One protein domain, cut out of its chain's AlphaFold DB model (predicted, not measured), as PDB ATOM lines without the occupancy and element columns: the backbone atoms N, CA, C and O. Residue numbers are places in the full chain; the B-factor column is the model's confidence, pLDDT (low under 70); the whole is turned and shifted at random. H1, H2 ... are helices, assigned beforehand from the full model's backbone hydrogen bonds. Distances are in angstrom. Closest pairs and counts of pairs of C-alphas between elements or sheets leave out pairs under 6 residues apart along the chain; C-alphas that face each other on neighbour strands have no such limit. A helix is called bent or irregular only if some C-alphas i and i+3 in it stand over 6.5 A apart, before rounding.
ATOM      1  N   ASP A  28     183.006 181.740 115.303       71.00
ATOM      2  CA  ASP A  28     181.731 182.265 115.768       71.00
ATOM      3  C   ASP A  28     181.808 183.786 115.912       71.00
ATOM      4  O   ASP A  28     180.938 184.486 115.391       71.00
ATOM      5  N   ASP A  29     182.892 184.310 116.488       74.19
ATOM      6  CA  ASP A  29     183.130 185.755 116.589       74.19
ATOM      7  C   ASP A  29     183.266 186.421 115.213       74.19
ATOM      8  O   ASP A  29     182.669 187.472 114.955       74.19
ATOM      9  N   VAL A  30     184.024 185.814 114.296       77.75
ATOM     10  CA  VAL A  30     184.213 186.356 112.940       77.75
ATOM     11  C   VAL A  30     182.890 186.391 112.174       77.75
ATOM     12  O   VAL A  30     182.578 187.387 111.514       77.75
ATOM     13  N   VAL A  31     182.091 185.326 112.263       79.69
ATOM     14  CA  VAL A  31     180.778 185.266 111.614       79.69
ATOM     15  C   VAL A  31     179.816 186.255 112.260       79.69
ATOM     16  O   VAL A  31     179.128 186.979 111.540       79.69
ATOM     17  N   TYR A  32     179.791 186.339 113.589       83.12
ATOM     18  CA  TYR A  32     178.961 187.298 114.306       83.12
ATOM     19  C   TYR A  32     179.263 188.733 113.866       83.12
ATOM     20  O   TYR A  32     178.351 189.462 113.474       83.12
ATOM     21  N   GLN A  33     180.540 189.128 113.839       85.62
ATOM     22  CA  GLN A  33     180.949 190.462 113.395       85.62
ATOM     23  C   GLN A  33     180.572 190.732 111.936       85.62
ATOM     24  O   GLN A  33     180.085 191.820 111.617       85.62
ATOM     25  N   PHE A  34     180.752 189.748 111.052       87.12
ATOM     26  CA  PHE A  34     180.339 189.865 109.656       87.12
ATOM     27  C   PHE A  34     178.827 190.091 109.524       87.12
ATOM     28  O   PHE A  34     178.404 190.976 108.782       87.12
ATOM     29  N   LEU A  35     178.014 189.313 110.246       87.38
ATOM     30  CA  LEU A  35     176.556 189.399 110.198       87.38
ATOM     31  C   LEU A  35     176.047 190.715 110.790       87.38
ATOM     32  O   LEU A  35     175.225 191.379 110.166       87.38
ATOM     33  N   VAL A  36     176.572 191.134 111.945       87.81
ATOM     34  CA  VAL A  36     176.226 192.427 112.557       87.81
ATOM     35  C   VAL A  36     176.613 193.590 111.643       87.81
ATOM     36  O   VAL A  36     175.831 194.520 111.487       87.81
ATOM     37  N   GLY A  37     177.769 193.525 110.976       87.75
ATOM     38  CA  GLY A  37     178.191 194.540 110.004       87.75
ATOM     39  C   GLY A  37     177.329 194.611 108.736       87.75
ATOM     40  O   GLY A  37     177.468 195.553 107.957       87.75
ATOM     41  N   LYS A  38     176.458 193.621 108.506       87.12
ATOM     42  CA  LYS A  38     175.476 193.598 107.413       87.12
ATOM     43  C   LYS A  38     174.073 194.023 107.840       87.12
ATOM     44  O   LYS A  38     173.247 194.219 106.954       87.12
ATOM     45  N   CYS A  39     173.805 194.156 109.137       86.06
ATOM     46  CA  CYS A  39     172.537 194.677 109.631       86.06
ATOM     47  C   CYS A  39     172.435 196.182 109.362       86.06
ATOM     48  O   CYS A  39     173.404 196.923 109.549       86.06
ATOM     49  N   ASP A  40     171.246 196.644 108.980       87.19
ATOM     50  CA  ASP A  40     170.955 198.075 108.928       87.19
ATOM     51  C   ASP A  40     170.922 198.685 110.341       87.19
ATOM     52  O   ASP A  40     170.756 197.993 111.346       87.19
ATOM     53  N   CYS A  41     171.017 200.016 110.438       79.88
ATOM     54  CA  CYS A  41     171.112 200.755 111.707       79.88
ATOM     55  C   CYS A  41     169.969 200.475 112.707       79.88
ATOM     56  O   CYS A  41     170.111 200.753 113.896       79.88
ATOM     57  N   ASN A  42     168.831 199.971 112.217       86.56
ATOM     58  CA  ASN A  42     167.628 199.675 112.997       86.56
ATOM     59  C   ASN A  42     167.348 198.166 113.121       86.56
ATOM     60  O   ASN A  42     166.304 197.781 113.649       86.56
ATOM     61  N   GLU A  43     168.244 197.314 112.629       86.44
ATOM     62  CA  GLU A  43     168.121 195.863 112.697       86.44
ATOM     63  C   GLU A  43     169.034 195.283 113.779       86.44
ATOM     64  O   GLU A  43     170.068 195.847 114.138       86.44
ATOM     65  N   ARG A  44     168.651 194.123 114.317       84.56
ATOM     66  CA  ARG A  44     169.451 193.392 115.299       84.56
ATOM     67  C   ARG A  44     169.514 191.923 114.922       84.56
ATOM     68  O   ARG A  44     168.483 191.274 114.757       84.56
ATOM     69  N   LEU A  45     170.729 191.381 114.899       84.00
ATOM     70  CA  LEU A  45     170.949 189.946 114.778       84.00
ATOM     71  C   LEU A  45     170.337 189.223 115.991       84.00
ATOM     72  O   LEU A  45     170.743 189.447 117.134       84.00
ATOM     73  N   SER A  46     169.326 188.385 115.748       80.50
ATOM     74  CA  SER A  46     168.616 187.652 116.807       80.50
ATOM     75  C   SER A  46     169.098 186.214 116.969       80.50
ATOM     76  O   SER A  46     169.092 185.700 118.082       80.50
ATOM     77  N   THR A  47     169.439 185.544 115.870       78.50
ATOM     78  CA  THR A  47     169.893 184.152 115.863       78.50
ATOM     79  C   THR A  47     170.670 183.873 114.582       78.50
ATOM     80  O   THR A  47     170.386 184.469 113.541       78.50
ATOM     81  N   TYR A  48     171.646 182.980 114.665       79.62
ATOM     82  CA  TYR A  48     172.364 182.414 113.534       79.62
ATOM     83  C   TYR A  48     172.803 180.995 113.905       79.62
ATOM     84  O   TYR A  48     172.939 180.661 115.079       79.62
ATOM     85  N   ASP A  49     172.982 180.151 112.896       76.19
ATOM     86  CA  ASP A  49     173.489 178.791 113.063       76.19
ATOM     87  C   ASP A  49     174.416 178.494 111.889       76.19
ATOM     88  O   ASP A  49     173.964 178.461 110.742       76.19
ATOM     89  N   ILE A  50     175.705 178.310 112.168       74.69
ATOM     90  CA  ILE A  50     176.727 177.989 111.165       74.69
ATOM     91  C   ILE A  50     177.027 176.492 111.071       74.69
ATOM     92  O   ILE A  50     177.440 176.032 110.004       74.69
ATOM     93  N   THR A  51     176.794 175.737 112.148       68.81
ATOM     94  CA  THR A  51     177.135 174.309 112.256       68.81
ATOM     95  C   THR A  51     176.023 173.410 111.726       68.81
ATOM     96  O   THR A  51     176.287 172.297 111.276       68.81
ATOM     97  N   GLY A  52     174.787 173.915 111.700       68.12
ATOM     98  CA  GLY A  52     173.605 173.162 111.298       68.12
ATOM     99  C   GLY A  52     173.066 172.231 112.375       68.12
ATOM    100  O   GLY A  52     172.279 171.345 112.051       68.12
ATOM    101  N   ASP A  53     173.472 172.426 113.631       67.06
ATOM    102  CA  ASP A  53     172.990 171.637 114.767       67.06
ATOM    103  C   ASP A  53     171.561 172.026 115.177       67.06
ATOM    104  O   ASP A  53     170.869 171.265 115.861       67.06
ATOM    105  N   SER A  54     171.085 173.206 114.761       67.06
ATOM    106  CA  SER A  54     169.725 173.644 115.052       67.06
ATOM    107  C   SER A  54     168.726 173.046 114.065       67.06
ATOM    108  O   SER A  54     168.805 173.233 112.852       67.06
ATOM    109  N   ASN A  55     167.680 172.423 114.603       64.25
ATOM    110  CA  ASN A  55     166.532 171.967 113.815       64.25
ATOM    111  C   ASN A  55     165.608 173.120 113.372       64.25
ATOM    112  O   ASN A  55     164.655 172.885 112.635       64.25
ATOM    113  N   ASN A  56     165.860 174.361 113.812       65.81
ATOM    114  CA  ASN A  56     164.971 175.510 113.606       65.81
ATOM    115  C   ASN A  56     165.525 176.540 112.601       65.81
ATOM    116  O   ASN A  56     165.454 177.747 112.826       65.81
ATOM    117  N   ARG A  57     166.091 176.079 111.480       66.19
ATOM    118  CA  ARG A  57     166.697 176.944 110.443       66.19
ATOM    119  C   ARG A  57     165.684 177.510 109.431       66.19
ATOM    120  O   ARG A  57     166.066 177.861 108.322       66.19
ATOM    121  N   GLY A  58     164.402 177.593 109.806       63.38
ATOM    122  CA  GLY A  58     163.349 178.211 108.986       63.38
ATOM    123  C   GLY A  58     162.972 177.416 107.731       63.38
ATOM    124  O   GLY A  58     162.927 177.975 106.643       63.38
ATOM    125  N   ILE A  59     162.732 176.111 107.872       64.19
ATOM    126  CA  ILE A  59     162.490 175.205 106.738       64.19
ATOM    127  C   ILE A  59     160.995 175.000 106.531       64.19
ATOM    128  O   ILE A  59     160.266 174.692 107.475       64.19
ATOM    129  N   GLU A  60     160.550 175.142 105.286       63.34
ATOM    130  CA  GLU A  60     159.183 174.838 104.868       63.34
ATOM    131  C   GLU A  60     158.968 173.314 104.750       63.34
ATOM    132  O   GLU A  60     159.901 172.545 104.504       63.34
ATOM    133  N   GLN A  61     157.735 172.834 104.950       58.53
ATOM    134  CA  GLN A  61     157.445 171.394 104.904       58.53
ATOM    135  C   GLN A  61     157.864 170.775 103.558       58.53
ATOM    136  O   GLN A  61     157.318 171.119 102.515       58.53
ATOM    137  N   GLY A  62     158.795 169.814 103.601       61.91
ATOM    138  CA  GLY A  62     159.254 169.050 102.434       61.91
ATOM    139  C   GLY A  62     160.675 169.366 101.961       61.91
ATOM    140  O   GLY A  62     161.202 168.632 101.128       61.91
ATOM    141  N   GLU A  63     161.327 170.394 102.506       63.34
ATOM    142  CA  GLU A  63     162.725 170.710 102.197       63.34
ATOM    143  C   GLU A  63     163.694 170.057 103.200       63.34
ATOM    144  O   GLU A  63     163.384 169.894 104.381       63.34
ATOM    145  N   SER A  64     164.895 169.674 102.749       62.22
ATOM    146  CA  SER A  64     165.938 169.172 103.651       62.22
ATOM    147  C   SER A  64     166.871 170.303 104.103       62.22
ATOM    148  O   SER A  64     167.337 171.099 103.281       62.22
ATOM    149  N   LEU A  65     167.193 170.326 105.409       60.47
ATOM    150  CA  LEU A  65     168.155 171.238 106.071       60.47
ATOM    151  C   LEU A  65     169.434 171.450 105.252       60.47
ATOM    152  O   LEU A  65     169.958 172.555 105.155       60.47
ATOM    153  N   TYR A  66     169.907 170.373 104.633       61.66
ATOM    154  CA  TYR A  66     171.179 170.308 103.928       61.66
ATOM    155  C   TYR A  66     171.148 170.879 102.503       61.66
ATOM    156  O   TYR A  66     172.212 171.044 101.914       61.66
ATOM    157  N   THR A  67     169.968 171.179 101.944       65.31
ATOM    158  CA  THR A  67     169.845 171.654 100.551       65.31
ATOM    159  C   THR A  67     169.703 173.171 100.460       65.31
ATOM    160  O   THR A  67     170.371 173.792  99.639       65.31
ATOM    161  N   ARG A  68     168.860 173.789 101.299       67.94
ATOM    162  CA  ARG A  68     168.568 175.233 101.216       67.94
ATOM    163  C   ARG A  68     169.533 176.094 102.031       67.94
ATOM    164  O   ARG A  68     169.929 177.167 101.582       67.94
ATOM    165  N   HIS A  69     169.948 175.604 103.199       71.94
ATOM    166  CA  HIS A  69     170.854 176.302 104.113       71.94
ATOM    167  C   HIS A  69     171.945 175.345 104.606       71.94
ATOM    168  O   HIS A  69     171.952 174.973 105.780       71.94
TER     169      HIS A  69
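Overview. This is residues 28 to 69 of the 197 residues of the protein "uncharacterized protein LOC8050664" of Ixodes scapularis (UniProt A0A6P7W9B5). This is a loose, elongated chain with little regular structure: helix H1, a free-standing turn at residues 38 to 43 that sticks out, and a long winding link that folds back from the turn and leads to a short helix, H2, well away from H1. The printed part has 42 residues, of which 13 lie in the two named helices, H1 then H2; there is no named strand, and the class is all helix. The radius of gyration of the C-alphas is 12.4 A, and the spans are 35 by 21 by 14 A.

Along the chain. H1, residues 28 to 36, begins at C-alpha 28 (181.731, 182.265, 115.768) and measures 12.0 A. H2, residues 65 to 68, ends at C-alpha 68 (168.568, 175.233, 101.216); it is neither bent nor irregular, but only just: C-alphas 65 and 68 are 6.3 A apart.

Arrangement. H1 and H2 are apart, with no C-alpha of the one within 8 A of the other. In H1 every O i to N i+4 pair is within hydrogen-bond range; H2 is too short for such a pair, and its one O i to N i+3 pair is not within range.

Size, cuts and confidence. The C-alphas farthest apart, Cys 41 and Gly 62, are 35.1 A apart. The printed part has no cut. The 28-residue link is long. Mean pLDDT of the printed part is 74.4, with residues 51 to 68 under 70.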